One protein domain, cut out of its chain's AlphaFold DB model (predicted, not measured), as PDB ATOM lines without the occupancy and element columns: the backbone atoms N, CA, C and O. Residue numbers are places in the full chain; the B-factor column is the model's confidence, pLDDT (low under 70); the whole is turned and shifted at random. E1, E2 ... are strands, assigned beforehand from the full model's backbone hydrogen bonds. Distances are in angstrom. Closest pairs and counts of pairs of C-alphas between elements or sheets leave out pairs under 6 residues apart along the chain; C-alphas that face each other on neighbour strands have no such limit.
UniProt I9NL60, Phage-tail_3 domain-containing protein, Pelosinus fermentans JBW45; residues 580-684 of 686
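What this domain is: This is residues 580 to 684 of the 686 residues of the protein "Phage-tail_3 domain-containing protein" of Pelosinus fermentans JBW45 (UniProt I9NL60). What shape would one see first? A small, loosely covered sandwich: a twisted four-stranded sheet, E2 E7 E4 E5, with the two-stranded sheet E3 E6 partly face to face with it, while residues 583 to 589 near the beginning of the printed part stick out. What is it made of? The printed part has 105 residues with no named helix and seven strands, E1 to E7 in order; both sheets are antiparallel, and the class is all strand, though under half of the residues, 45, are in named elements. How large is it? It is compact, with a radius of gyration of the C-alphas of 14.2 A and spans of 44 by 30 by 20 A.

Where its parts are: Where do the first strands run? E1 is residues 589 to 591, 6.4 A long, with C-alpha 589 at (43.513, -32.543, 27.123); E2 is residues 600 to 603, 10.4 A; E3 is residues 611 to 620, 14.5 A, and bends by 117 degrees at residue 616. Where are the others? E4 is residues 626 to 633, 22.6 A; E5 is 644 to 650, 19.8 A; E6 is 658 to 664, 12.1 A; E7 is 678 to 683, 17.5 A, with C-alpha 683 at (44.299, -49.641, 34.582).

How they stand to each other: How is the larger sheet joined? Its order is E2, E7, E4, E5, with E2 and E5 as edge strands. N 600 and O 681 are 2.9 A apart across E2 and E7, N 629 and O 680 are 2.8 A apart across E7 and E4, and N 630 and O 647 are 2.9 A apart across the hairpin E4 and E5, each within hydrogen-bond range. And the smaller sheet? E3 and E6 are antiparallel at 153 degrees, with N 614 and O 661 within hydrogen-bond range at 2.8 A. How do the sheets meet? They form a sandwich, two sheets face to face, with the facing parts 9.3 A centre to centre and strands at 39 degrees; the closest C-alphas of E2 and E3 are those of Arg 603 and Asp 615, 5.8 A. Where is E1? It pairs with no named strand and is apart from E7, but only just, the closest C-alphas being 8.4 A apart.

The domain as a whole: Which C-alphas are farthest apart? Those of Thr 639 and Ser 656, 44.4 A. Are there cuts or long links? The printed part has no cut; the link E6 to E7, residues 665 to 677, is long, and E3 to E4 is tight. Where is confidence low? The mean pLDDT of the printed part is 88.9, and residues 640 to 641 are under 70.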
ATOM      1  N   ALA A 580      53.037 -28.630  22.270       79.44
ATOM      2  CA  ALA A 580      51.920 -28.032  22.998       79.44
ATOM      3  C   ALA A 580      51.254 -26.839  22.281       79.44
ATOM      4  O   ALA A 580      50.198 -26.385  22.720       79.44
ATOM      5  N   ILE A 581      51.832 -26.332  21.181       79.94
ATOM      6  CA  ILE A 581      51.248 -25.242  20.377       79.94
ATOM      7  C   ILE A 581      49.920 -25.632  19.701       79.94
ATOM      8  O   ILE A 581      49.187 -24.755  19.245       79.94
ATOM      9  N   ALA A 582      49.604 -26.931  19.644       77.62
ATOM     10  CA  ALA A 582      48.315 -27.435  19.179       77.62
ATOM     11  C   ALA A 582      47.145 -26.990  20.079       77.62
ATOM     12  O   ALA A 582      46.039 -26.781  19.580       77.62
ATOM     13  N   CYS A 583      47.389 -26.807  21.382       82.94
ATOM     14  CA  CYS A 583      46.359 -26.471  22.360       82.94
ATOM     15  C   CYS A 583      45.967 -24.990  22.329       82.94
ATOM     16  O   CYS A 583      46.806 -24.085  22.345       82.94
ATOM     17  N   GLN A 584      44.669 -24.742  22.431       79.31
ATOM     18  CA  GLN A 584      44.070 -23.441  22.680       79.31
ATOM     19  C   GLN A 584      43.485 -23.353  24.095       79.31
ATOM     20  O   GLN A 584      43.377 -24.330  24.839       79.31
ATOM     21  N   ILE A 585      43.097 -22.140  24.493       82.81
ATOM     22  CA  ILE A 585      42.299 -21.930  25.707       82.81
ATOM     23  C   ILE A 585      40.990 -22.716  25.553       82.81
ATOM     24  O   ILE A 585      40.369 -22.608  24.503       82.81
ATOM     25  N   ASN A 586      40.554 -23.417  26.610       83.06
ATOM     26  CA  ASN A 586      39.320 -24.224  26.656       83.06
ATOM     27  C   ASN A 586      39.381 -25.561  25.876       83.06
ATOM     28  O   ASN A 586      38.369 -26.253  25.793       83.06
ATOM     29  N   ASP A 587      40.539 -25.976  25.356       85.25
ATOM     30  CA  ASP A 587      40.676 -27.336  24.822       85.25
ATOM     31  C   ASP A 587      40.710 -28.380  25.948       85.25
ATOM     32  O   ASP A 587      41.317 -28.178  27.005       85.25
ATOM     33  N   VAL A 588      40.071 -29.525  25.705       89.00
ATOM     34  CA  VAL A 588      40.181 -30.709  26.564       89.00
ATOM     35  C   VAL A 588      41.502 -31.407  26.247       89.00
ATOM     36  O   VAL A 588      41.876 -31.549  25.083       89.00
ATOM     37  N   VAL A 589      42.222 -31.856  27.273       90.69
ATOM     38  CA  VAL A 589      43.513 -32.543  27.123       90.69
ATOM     39  C   VAL A 589      43.579 -33.750  28.050       90.69
ATOM     40  O   VAL A 589      43.036 -33.721  29.156       90.69
ATOM     41  N   LEU A 590      44.254 -34.810  27.611       90.19
ATOM     42  CA  LEU A 590      44.618 -35.922  28.484       90.19
ATOM     43  C   LEU A 590      45.950 -35.607  29.162       90.19
ATOM     44  O   LEU A 590      46.844 -35.027  28.550       90.19
ATOM     45  N   LEU A 591      46.097 -36.005  30.422       90.50
ATOM     46  CA  LEU A 591      47.279 -35.710  31.223       90.50
ATOM     47  C   LEU A 591      47.605 -36.893  32.133       90.50
ATOM     48  O   LEU A 591      46.783 -37.268  32.965       90.50
ATOM     49  N   VAL A 592      48.821 -37.427  32.025       90.38
ATOM     50  CA  VAL A 592      49.355 -38.436  32.951       90.38
ATOM     51  C   VAL A 592      50.776 -38.071  33.367       90.38
ATOM     52  O   VAL A 592      51.599 -37.663  32.553       90.38
ATOM     53  N   HIS A 593      51.066 -38.217  34.658       89.06
ATOM     54  CA  HIS A 593      52.374 -37.945  35.245       89.06
ATOM     55  C   HIS A 593      52.654 -38.970  36.354       89.06
ATOM     56  O   HIS A 593      51.728 -39.473  36.994       89.06
ATOM     57  N   ASP A 594      53.929 -39.268  36.589       84.50
ATOM     58  CA  ASP A 594      54.386 -40.220  37.613       84.50
ATOM     59  C   ASP A 594      54.202 -39.716  39.061       84.50
ATOM     60  O   ASP A 594      53.798 -40.492  39.923       84.50
ATOM     61  N   VAL A 595      54.422 -38.421  39.322       85.44
ATOM     62  CA  VAL A 595      54.245 -37.746  40.624       85.44
ATOM     63  C   VAL A 595      52.907 -38.083  41.315       85.44
ATOM     64  O   VAL A 595      52.954 -38.527  42.462       85.44
ATOM     65  N   PRO A 596      51.729 -37.922  40.677       85.31
ATOM     66  CA  PRO A 596      50.444 -38.314  41.261       85.31
ATOM     67  C   PRO A 596      50.065 -39.792  41.017       85.31
ATOM     68  O   PRO A 596      48.977 -40.208  41.410       85.31
ATOM     69  N   GLN A 597      50.934 -40.580  40.371       85.19
ATOM     70  CA  GLN A 597      50.772 -42.017  40.094       85.19
ATOM     71  C   GLN A 597      49.498 -42.403  39.308       85.19
ATOM     72  O   GLN A 597      48.959 -43.492  39.495       85.19
ATOM     73  N   TRP A 598      49.029 -41.548  38.388       84.25
ATOM     74  CA  TRP A 598      47.855 -41.840  37.538       84.25
ATOM     75  C   TRP A 598      48.107 -42.917  36.471       84.25
ATOM     76  O   TRP A 598      47.168 -43.473  35.913       84.25
ATOM     77  N   GLY A 599      49.368 -43.223  36.172       85.94
ATOM     78  CA  GLY A 599      49.741 -44.251  35.207       85.94
ATOM     79  C   GLY A 599      51.196 -44.126  34.776       85.94
ATOM     80  O   GLY A 599      51.902 -43.189  35.155       85.94
ATOM     81  N   PHE A 600      51.640 -45.065  33.948       89.94
ATOM     82  CA  PHE A 600      52.921 -44.959  33.258       89.94
ATOM     83  C   PHE A 600      52.713 -44.200  31.950       89.94
ATOM     84  O   PHE A 600      51.726 -44.406  31.256       89.94
ATOM     85  N   SER A 601      53.631 -43.317  31.583       92.50
ATOM     86  CA  SER A 601      53.533 -42.561  30.333       92.50
ATOM     87  C   SER A 601      54.920 -42.237  29.801       92.50
ATOM     88  O   SER A 601      55.886 -42.291  30.561       92.50
ATOM     89  N   GLY A 602      55.033 -41.923  28.516       91.75
ATOM     90  CA  GLY A 602      56.327 -41.727  27.869       91.75
ATOM     91  C   GLY A 602      56.211 -41.655  26.351       91.75
ATOM     92  O   GLY A 602      55.211 -41.175  25.814       91.75
ATOM     93  N   ARG A 603      57.238 -42.146  25.656       93.06
ATOM     94  CA  ARG A 603      57.293 -42.232  24.190       93.06
ATOM     95  C   ARG A 603      57.462 -43.670  23.704       93.06
ATOM     96  O   ARG A 603      58.109 -44.483  24.353       93.06
ATOM     97  N   LEU A 604      56.899 -43.982  22.540       94.69
ATOM     98  CA  LEU A 604      57.026 -45.303  21.921       94.69
ATOM     99  C   LEU A 604      58.403 -45.497  21.268       94.69
ATOM    100  O   LEU A 604      58.894 -44.623  20.547       94.69
ATOM    101  N   LEU A 605      59.009 -46.670  21.466       95.25
ATOM    102  CA  LEU A 605      60.264 -47.066  20.814       95.25
ATOM    103  C   LEU A 605      60.028 -47.737  19.454       95.25
ATOM    104  O   LEU A 605      60.815 -47.528  18.525       95.25
ATOM    105  N   ALA A 606      58.946 -48.510  19.343       93.94
ATOM    106  CA  ALA A 606      58.481 -49.177  18.131       93.94
ATOM    107  C   ALA A 606      56.983 -49.520  18.247       93.94
ATOM    108  O   ALA A 606      56.453 -49.650  19.350       93.94
ATOM    109  N   ALA A 607      56.306 -49.708  17.115       94.25
ATOM    110  CA  ALA A 607      54.915 -50.147  17.071       94.25
ATOM    111  C   ALA A 607      54.625 -51.004  15.830       94.25
ATOM    112  O   ALA A 607      55.285 -50.895  14.796       94.25
ATOM    113  N   THR A 608      53.601 -51.843  15.941       93.50
ATOM    114  CA  THR A 608      52.923 -52.528  14.839       93.50
ATOM    115  C   THR A 608      51.419 -52.256  14.947       93.50
ATOM    116  O   THR A 608      50.972 -51.533  15.836       93.50
ATOM    117  N   ALA A 609      50.602 -52.849  14.073       90.06
ATOM    118  CA  ALA A 609      49.150 -52.742  14.199       90.06
ATOM    119  C   ALA A 609      48.609 -53.355  15.510       90.06
ATOM    120  O   ALA A 609      47.565 -52.918  15.981       90.06
ATOM    121  N   THR A 610      49.284 -54.348  16.105       93.44
ATOM    122  CA  THR A 610      48.781 -55.112  17.267       93.44
ATOM    123  C   THR A 610      49.711 -55.118  18.481       93.44
ATOM    124  O   THR A 610      49.336 -55.655  19.521       93.44
ATOM    125  N   THR A 611      50.903 -54.530  18.391       94.81
ATOM    126  CA  THR A 611      51.864 -54.442  19.502       94.81
ATOM    127  C   THR A 611      52.498 -53.062  19.568       94.81
ATOM    128  O   THR A 611      52.732 -52.437  18.534       94.81
ATOM    129  N   VAL A 612      52.825 -52.593  20.773       95.62
ATOM    130  CA  VAL A 612      53.625 -51.375  20.972       95.62
ATOM    131  C   VAL A 612      54.722 -51.622  22.005       95.62
ATOM    132  O   VAL A 612      54.494 -52.307  23.003       95.62
ATOM    133  N   GLN A 613      55.913 -51.088  21.738       96.44
ATOM    134  CA  GLN A 613      57.071 -51.120  22.629       96.44
ATOM    135  C   GLN A 613      57.230 -49.748  23.291       96.44
ATOM    136  O   GLN A 613      57.381 -48.726  22.614       96.44
ATOM    137  N   LEU A 614      57.176 -49.747  24.616       95.38
ATOM    138  CA  LEU A 614      57.242 -48.583  25.489       95.38
ATOM    139  C   LEU A 614      58.705 -48.190  25.770       95.38
ATOM    140  O   LEU A 614      59.621 -48.972  25.524       95.38
ATOM    141  N   ASP A 615      58.943 -46.994  26.317       94.12
ATOM    142  CA  ASP A 615      60.288 -46.554  26.741       94.12
ATOM    143  C   ASP A 615      60.751 -47.137  28.092       94.12
ATOM    144  O   ASP A 615      61.864 -46.857  28.540       94.12
ATOM    145  N   ARG A 616      59.907 -47.955  28.734       92.56
ATOM    146  CA  ARG A 616      60.136 -48.578  30.043       92.56
ATOM    147  C   ARG A 616      59.360 -49.883  30.186       92.56
ATOM    148  O   ARG A 616      58.355 -50.093  29.511       92.56
ATOM    149  N   GLU A 617      59.776 -50.705  31.139       93.62
ATOM    150  CA  GLU A 617      59.008 -51.873  31.565       93.62
ATOM    151  C   GLU A 617      57.746 -51.461  32.346       93.62
ATOM    152  O   GLU A 617      57.766 -50.525  33.149       93.62
ATOM    153  N   VAL A 618      56.651 -52.190  32.128       92.00
ATOM    154  CA  VAL A 618      55.396 -52.098  32.883       92.00
ATOM    155  C   VAL A 618      55.004 -53.473  33.422       92.00
ATOM    156  O   VAL A 618      55.240 -54.499  32.778       92.00
ATOM    157  N   THR A 619      54.376 -53.503  34.599       91.88
ATOM    158  CA  THR A 619      53.850 -54.739  35.196       91.88
ATOM    159  C   THR A 619      52.400 -54.951  34.774       91.88
ATOM    160  O   THR A 619      51.517 -54.165  35.113       91.88
ATOM    161  N   LEU A 620      52.143 -56.045  34.061       91.62
ATOM    162  CA  LEU A 620      50.804 -56.547  33.777       91.62
ATOM    163  C   LEU A 620      50.428 -57.577  34.845       91.62
ATOM    164  O   LEU A 620      51.048 -58.635  34.941       91.62
ATOM    165  N   GLU A 621      49.402 -57.285  35.639       89.75
ATOM    166  CA  GLU A 621      48.836 -58.232  36.607       89.75
ATOM    167  C   GLU A 621      47.707 -59.068  35.976       89.75
ATOM    168  O   GLU A 621      46.955 -58.565  35.132       89.75
ATOM    169  N   PRO A 622      47.526 -60.335  36.390       89.25
ATOM    170  CA  PRO A 622      46.414 -61.147  35.921       89.25
ATOM    171  C   PRO A 622      45.074 -60.572  36.402       89.25
ATOM    172  O   PRO A 622      44.959 -60.059  37.512       89.25
ATOM    173  N   TYR A 623      44.043 -60.693  35.564       85.12
ATOM    174  CA  TYR A 623      42.679 -60.184  35.796       85.12
ATOM    175  C   TYR A 623      42.518 -58.652  35.891       85.12
ATOM    176  O   TYR A 623      41.380 -58.193  36.004       85.12
ATOM    177  N   LYS A 624      43.586 -57.849  35.772       87.44
ATOM    178  CA  LYS A 624      43.465 -56.394  35.574       87.44
ATOM    179  C   LYS A 624      43.275 -56.051  34.096       87.44
ATOM    180  O   LYS A 624      44.044 -56.487  33.239       87.44
ATOM    181  N   SER A 625      42.268 -55.230  33.811       90.19
ATOM    182  CA  SER A 625      42.070 -54.620  32.494       90.19
ATOM    183  C   SER A 625      42.929 -53.365  32.394       90.19
ATOM    184  O   SER A 625      42.710 -52.412  33.137       90.19
ATOM    185  N   ASN A 626      43.897 -53.363  31.479       92.38
ATOM    186  CA  ASN A 626      44.734 -52.199  31.204       92.38
ATOM    187  C   ASN A 626      44.390 -51.603  29.835       92.38
ATOM    188  O   ASN A 626      43.940 -52.307  28.928       92.38
ATOM    189  N   VAL A 627      44.617 -50.304  29.686       93.44
ATOM    190  CA  VAL A 627      44.457 -49.548  28.441       93.44
ATOM    191  C   VAL A 627      45.737 -48.790  28.124       93.44
ATOM    192  O   VAL A 627      46.498 -48.428  29.021       93.44
ATOM    193  N   VAL A 628      45.956 -48.534  26.837       92.81
ATOM    194  CA  VAL A 628      46.968 -47.597  26.354       92.81
ATOM    195  C   VAL A 628      46.287 -46.524  25.507       92.81
ATOM    196  O   VAL A 628      45.536 -46.842  24.586       92.81
ATOM    197  N   ALA A 629      46.515 -45.258  25.842       92.31
ATOM    198  CA  ALA A 629      46.143 -44.105  25.031       92.31
ATOM    199  C   ALA A 629      47.390 -43.613  24.294       92.31
ATOM    200  O   ALA A 629      48.423 -43.392  24.925       92.31
ATOM    201  N   ILE A 630      47.310 -43.470  22.973       93.19
ATOM    202  CA  ILE A 630      48.444 -43.118  22.112       93.19
ATOM    203  C   ILE A 630      48.066 -41.900  21.275       93.19
ATOM    204  O   ILE A 630      47.010 -41.893  20.643       93.19
ATOM    205  N   GLN A 631      48.934 -40.890  21.250       91.38
ATOM    206  CA  GLN A 631      48.836 -39.771  20.316       91.38
ATOM    207  C   GLN A 631      49.581 -40.138  19.031       91.38
ATOM    208  O   GLN A 631      50.809 -40.133  18.998       91.38
ATOM    209  N   ILE A 632      48.821 -40.495  17.999       89.62
ATOM    210  CA  ILE A 632      49.316 -40.997  16.716       89.62
ATOM    211  C   ILE A 632      49.610 -39.826  15.780       89.62
ATOM    212  O   ILE A 632      48.712 -39.030  15.488       89.62
ATOM    213  N   THR A 633      50.834 -39.768  15.253       86.44
ATOM    214  CA  THR A 633      51.225 -38.788  14.227       86.44
ATOM    215  C   THR A 633      50.945 -39.324  12.819       86.44
ATOM    216  O   THR A 633      51.630 -40.220  12.321       86.44
ATOM    217  N   ASN A 634      49.962 -38.747  12.128       83.38
ATOM    218  CA  ASN A 634      49.594 -39.111  10.762       83.38
ATOM    219  C   ASN A 634      50.324 -38.240   9.722       83.38
ATOM    220  O   ASN A 634      49.871 -37.160   9.351       83.38
ATOM    221  N   LEU A 635      51.434 -38.751   9.185       80.75
ATOM    222  CA  LEU A 635      52.218 -38.071   8.140       80.75
ATOM    223  C   LEU A 635      51.510 -37.959   6.775       80.75
ATOM    224  O   LEU A 635      52.000 -37.247   5.903       80.75
ATOM    225  N   ALA A 636      50.391 -38.661   6.567       80.50
ATOM    226  CA  ALA A 636      49.596 -38.597   5.336       80.50
ATOM    227  C   ALA A 636      48.410 -37.613   5.427       80.50
ATOM    228  O   ALA A 636      47.618 -37.519   4.488       80.50
ATOM    229  N   ALA A 637      48.273 -36.896   6.545       78.06
ATOM    230  CA  ALA A 637      47.225 -35.906   6.762       78.06
ATOM    231  C   ALA A 637      47.294 -34.747   5.752       78.06
ATOM    232  O   ALA A 637      48.354 -34.170   5.507       78.06
ATOM    233  N   THR A 638      46.142 -34.379   5.186       77.69
ATOM    234  CA  THR A 638      46.000 -33.259   4.235       77.69
ATOM    235  C   THR A 638      45.441 -31.986   4.873       77.69
ATOM    236  O   THR A 638      45.481 -30.928   4.245       77.69
ATOM    237  N   THR A 639      44.956 -32.060   6.116       72.94
ATOM    238  CA  THR A 639      44.560 -30.910   6.940       72.94
ATOM    239  C   THR A 639      45.363 -30.910   8.240       72.94
ATOM    240  O   THR A 639      45.817 -31.964   8.680       72.94
ATOM    241  N   CYS A 640      45.535 -29.747   8.877       67.31
ATOM    242  CA  CYS A 640      46.271 -29.649  10.143       67.31
ATOM    243  C   CYS A 640      45.590 -30.422  11.286       67.31
ATOM    244  O   CYS A 640      46.269 -30.890  12.193       67.31
ATOM    245  N   GLN A 641      44.263 -30.551  11.233       67.75
ATOM    246  CA  GLN A 641      43.446 -31.257  12.215       67.75
ATOM    247  C   GLN A 641      43.676 -32.774  12.171       67.75
ATOM    248  O   GLN A 641      43.682 -33.414  13.215       67.75
ATOM    249  N   ASP A 642      43.925 -33.340  10.987       74.56
ATOM    250  CA  ASP A 642      44.104 -34.788  10.810       74.56
ATOM    251  C   ASP A 642      45.534 -35.276  11.126       74.56
ATOM    252  O   ASP A 642      45.797 -36.481  11.077       74.56
ATOM    253  N   VAL A 643      46.477 -34.361  11.410       79.75
ATOM    254  CA  VAL A 643      47.903 -34.674  11.659       79.75
ATOM    255  C   VAL A 643      48.097 -35.448  12.960       79.75
ATOM    256  O   VAL A 643      49.013 -36.264  13.056       79.75
ATOM    257  N   GLN A 644      47.257 -35.201  13.965       84.31
ATOM    258  CA  GLN A 644      47.343 -35.843  15.272       84.31
ATOM    259  C   GLN A 644      45.974 -36.365  15.691       84.31
ATOM    260  O   GLN A 644      44.970 -35.674  15.578       84.31
ATOM    261  N   SER A 645      45.941 -37.595  16.195       87.31
ATOM    262  CA  SER A 645      44.735 -38.186  16.781       87.31
ATOM    263  C   SER A 645      45.092 -38.988  18.024       87.31
ATOM    264  O   SER A 645      46.174 -39.568  18.104       87.31
ATOM    265  N   ILE A 646      44.188 -39.018  19.000       90.00
ATOM    266  CA  ILE A 646      44.371 -39.784  20.234       90.00
ATOM    267  C   ILE A 646      43.507 -41.039  20.152       90.00
ATOM    268  O   ILE A 646      42.292 -40.958  19.984       90.00
ATOM    269  N   VAL A 647      44.136 -42.207  20.276       90.19
ATOM    270  CA  VAL A 647      43.459 -43.507  20.221       90.19
ATOM    271  C   VAL A 647      43.700 -44.260  21.522       90.19
ATOM    272  O   VAL A 647      44.845 -44.503  21.900       90.19
ATOM    273  N   THR A 648      42.617 -44.670  22.183       91.31
ATOM    274  CA  THR A 648      42.661 -45.511  23.389       91.31
ATOM    275  C   THR A 648      42.305 -46.949  23.031       91.31
ATOM    276  O   THR A 648      41.211 -47.218  22.534       91.31
ATOM    277  N   VAL A 649      43.217 -47.887  23.295       92.25
ATOM    278  CA  VAL A 649      43.065 -49.314  22.975       92.25
ATOM    279  C   VAL A 649      43.243 -50.158  24.236       92.25
ATOM    280  O   VAL A 649      44.068 -49.856  25.098       92.25
ATOM    281  N   GLY A 650      42.469 -51.238  24.353       92.62
ATOM    282  CA  GLY A 650      42.653 -52.224  25.416       92.62
ATOM    283  C   GLY A 650      43.948 -53.017  25.237       92.62
ATOM    284  O   GLY A 650      44.338 -53.354  24.119       92.62
ATOM    285  N   VAL A 651      44.593 -53.355  26.348       93.06
ATOM    286  CA  VAL A 651      45.782 -54.211  26.384       93.06
ATOM    287  C   VAL A 651      45.358 -55.646  26.684       93.06
ATOM    288  O   VAL A 651      44.488 -55.893  27.522       93.06
ATOM    289  N   GLN A 652      45.944 -56.611  25.979       92.69
ATOM    290  CA  GLN A 652      45.640 -58.025  26.149       92.69
ATOM    291  C   GLN A 652      46.036 -58.492  27.559       92.69
ATOM    292  O   GLN A 652      47.196 -58.396  27.959       92.69
ATOM    293  N   GLY A 653      45.062 -59.020  28.303       88.56
ATOM    294  CA  GLY A 653      45.275 -59.510  29.665       88.56
ATOM    295  C   GLY A 653      46.208 -60.723  29.735       88.56
ATOM    296  O   GLY A 653      46.183 -61.605  28.871       88.56
ATOM    297  N   VAL A 654      46.999 -60.786  30.805       89.81
ATOM    298  CA  VAL A 654      47.963 -61.863  31.079       89.81
ATOM    299  C   VAL A 654      47.401 -62.902  32.055       89.81
ATOM    300  O   VAL A 654      46.468 -62.634  32.811       89.81
ATOM    301  N   ARG A 655      47.959 -64.122  32.041       88.81
ATOM    302  CA  ARG A 655      47.545 -65.231  32.935       88.81
ATOM    303  C   ARG A 655      48.348 -65.319  34.237       88.81
ATOM    304  O   ARG A 655      47.935 -66.009  35.163       88.81
ATOM    305  N   SER A 656      49.480 -64.634  34.289       89.94
ATOM    306  CA  SER A 656      50.390 -64.507  35.426       89.94
ATOM    307  C   SER A 656      51.004 -63.114  35.382       89.94
ATOM    308  O   SER A 656      51.039 -62.506  34.310       89.94
ATOM    309  N   GLU A 657      51.504 -62.621  36.513       92.75
ATOM    310  CA  GLU A 657      52.213 -61.340  36.551       92.75
ATOM    311  C   GLU A 657      53.354 -61.338  35.523       92.75
ATOM    312  O   GLU A 657      54.114 -62.303  35.425       92.75
ATOM    313  N   THR A 658      53.403 -60.299  34.692       93.19
ATOM    314  CA  THR A 658      54.317 -60.199  33.551       93.19
ATOM    315  C   THR A 658      54.904 -58.796  33.509       93.19
ATOM    316  O   THR A 658      54.177 -57.834  33.283       93.19
ATOM    317  N   ILE A 659      56.216 -58.684  33.704       94.19
ATOM    318  CA  ILE A 659      56.966 -57.443  33.485       94.19
ATOM    319  C   ILE A 659      57.413 -57.437  32.020       94.19
ATOM    320  O   ILE A 659      57.987 -58.422  31.553       94.19
ATOM    321  N   THR A 660      57.091 -56.379  31.276       94.69
ATOM    322  CA  THR A 660      57.395 -56.272  29.840       94.69
ATOM    323  C   THR A 660      57.518 -54.814  29.400       94.69
ATOM    324  O   THR A 660      56.796 -53.956  29.901       94.69
ATOM    325  N   ASP A 661      58.393 -54.526  28.437       94.50
ATOM    326  CA  ASP A 661      58.413 -53.253  27.699       94.50
ATOM    327  C   ASP A 661      57.450 -53.262  26.495       94.50
ATOM    328  O   ASP A 661      57.117 -52.219  25.940       94.50
ATOM    329  N   THR A 662      56.990 -54.445  26.087       95.31
ATOM    330  CA  THR A 662      56.215 -54.668  24.867       95.31
ATOM    331  C   THR A 662      54.843 -55.216  25.225       95.31
ATOM    332  O   THR A 662      54.717 -56.307  25.790       95.31
ATOM    333  N   ILE A 663      53.797 -54.469  24.876       94.12
ATOM    334  CA  ILE A 663      52.403 -54.823  25.154       94.12
ATOM    335  C   ILE A 663      51.672 -55.214  23.864       94.12
ATOM    336  O   ILE A 663      51.924 -54.665  22.790       94.12
ATOM    337  N   THR A 664      50.758 -56.182  23.970       94.62
ATOM    338  CA  THR A 664      49.888 -56.619  22.864       94.62
ATOM    339  C   THR A 664      48.500 -56.015  23.043       94.62
ATOM    340  O   THR A 664      47.983 -55.968  24.158       94.62
ATOM    341  N   LEU A 665      47.900 -55.535  21.960       94.56
ATOM    342  CA  LEU A 665      46.611 -54.848  21.957       94.56
ATOM    343  C   LEU A 665      45.457 -55.826  21.710       94.56
ATOM    344  O   LEU A 665      45.613 -56.824  21.007       94.56
ATOM    345  N   THR A 666      44.277 -55.528  22.255       93.06
ATOM    346  CA  THR A 666      43.069 -56.348  22.042       93.06
ATOM    347  C   THR A 666      42.498 -56.221  20.631       93.06
ATOM    348  O   THR A 666      41.865 -57.157  20.151       93.06
ATOM    349  N   ASN A 667      42.735 -55.089  19.965       91.00
ATOM    350  CA  ASN A 667      42.315 -54.802  18.597       91.00
ATOM    351  C   ASN A 667      43.489 -54.223  17.801       91.00
ATOM    352  O   ASN A 667      44.345 -53.537  18.363       91.00
ATOM    353  N   ALA A 668      43.506 -54.462  16.489       89.56
ATOM    354  CA  ALA A 668      44.476 -53.835  15.600       89.56
ATOM    355  C   ALA A 668      44.164 -52.338  15.414       89.56
ATOM    356  O   ALA A 668      43.016 -51.973  15.158       89.56
ATOM    357  N   MET A 669      45.178 -51.479  15.514       87.19
ATOM    358  CA  MET A 669      45.045 -50.044  15.257       87.19
ATOM    359  C   MET A 669      44.904 -49.767  13.749       87.19
ATOM    360  O   MET A 669      45.627 -50.377  12.957       87.19
ATOM    361  N   PRO A 670      44.017 -48.839  13.333       82.94
ATOM    362  CA  PRO A 670      43.811 -48.509  11.917       82.94
ATOM    363  C   PRO A 670      45.003 -47.757  11.303       82.94
ATOM    364  O   PRO A 670      45.283 -47.912  10.118       82.94
ATOM    365  N   THR A 671      45.728 -46.995  12.125       87.94
ATOM    366  CA  THR A 671      46.989 -46.327  11.786       87.94
ATOM    367  C   THR A 671      48.048 -46.822  12.763       87.94
ATOM    368  O   THR A 671      47.795 -46.872  13.965       87.94
ATOM    369  N   VAL A 672      49.224 -47.209  12.266       90.62
ATOM    370  CA  VAL A 672      50.332 -47.660  13.122       90.62
ATOM    371  C   VAL A 672      51.049 -46.430  13.698       90.62
ATOM    372  O   VAL A 672      51.480 -45.592  12.902       90.62
ATOM    373  N   PRO A 673      51.199 -46.307  15.032       91.88
ATOM    374  CA  PRO A 673      51.966 -45.234  15.657       91.88
ATOM    375  C   PRO A 673      53.415 -45.199  15.177       91.88
ATOM    376  O   PRO A 673      54.014 -46.227  14.848       91.88
ATOM    377  N   LEU A 674      54.002 -44.012  15.181       92.12
ATOM    378  CA  LEU A 674      55.399 -43.816  14.835       92.12
ATOM    379  C   LEU A 674      56.298 -43.921  16.067       92.12
ATOM    380  O   LEU A 674      55.880 -43.800  17.219       92.12
ATOM    381  N   LYS A 675      57.591 -44.129  15.818       92.44
ATOM    382  CA  LYS A 675      58.596 -43.996  16.870       92.44
ATOM    383  C   LYS A 675      58.570 -42.565  17.416       92.44
ATOM    384  O   LYS A 675      58.593 -41.617  16.636       92.44
ATOM    385  N   TRP A 676      58.611 -42.449  18.739       90.44
ATOM    386  CA  TRP A 676      58.495 -41.219  19.530       90.44
ATOM    387  C   TRP A 676      57.093 -40.617  19.685       90.44
ATOM    388  O   TRP A 676      56.989 -39.603  20.386       90.44
ATOM    389  N   ASP A 677      56.044 -41.243  19.139       92.12
ATOM    390  CA  ASP A 677      54.655 -40.915  19.490       92.12
ATOM    391  C   ASP A 677      54.434 -41.089  21.004       92.12
ATOM    392  O   ASP A 677      55.060 -41.936  21.656       92.12
ATOM    393  N   LEU A 678      53.581 -40.242  21.580       92.88
ATOM    394  CA  LEU A 678      53.349 -40.181  23.025       92.88
ATOM    395  C   LEU A 678      52.352 -41.259  23.444       92.88
ATOM    396  O   LEU A 678      51.354 -41.480  22.758       92.88
ATOM    397  N   TYR A 679      52.586 -41.885  24.597       94.25
ATOM    398  CA  TYR A 679      51.655 -42.855  25.166       94.25
ATOM    399  C   TYR A 679      51.393 -42.618  26.654       94.25
ATOM    400  O   TYR A 679      52.254 -42.156  27.405       94.25
ATOM    401  N   SER A 680      50.205 -43.026  27.082       93.62
ATOM    402  CA  SER A 680      49.821 -43.243  28.470       93.62
ATOM    403  C   SER A 680      49.299 -44.670  28.623       93.62
ATOM    404  O   SER A 680      48.580 -45.158  27.757       93.62
ATOM    405  N   PHE A 681      49.671 -45.347  29.703       92.62
ATOM    406  CA  PHE A 681      49.319 -46.723  30.031       92.62
ATOM    407  C   PHE A 681      48.857 -46.806  31.492       92.62
ATOM    408  O   PHE A 681      49.546 -46.338  32.403       92.62
ATOM    409  N   GLY A 682      47.711 -47.446  31.725       90.12
ATOM    410  CA  GLY A 682      47.141 -47.593  33.062       90.12
ATOM    411  C   GLY A 682      45.995 -48.601  33.131       90.12
ATOM    412  O   GLY A 682      45.575 -49.171  32.122       90.12
ATOM    413  N   GLU A 683      45.487 -48.817  34.342       86.69
ATOM    414  CA  GLU A 683      44.299 -49.641  34.582       86.69
ATOM    415  C   GLU A 683      43.044 -48.914  34.062       86.69
ATOM    416  O   GLU A 683      42.939 -47.691  34.134       86.69
ATOM    417  N   THR A 684      42.074 -49.646  33.515       82.38
ATOM    418  CA  THR A 684      40.849 -49.041  32.971       82.38
ATOM    419  C   THR A 684      40.043 -48.336  34.074       82.38
ATOM    420  O   THR A 684      39.688 -48.960  35.072       82.38
TER     421      THR A 684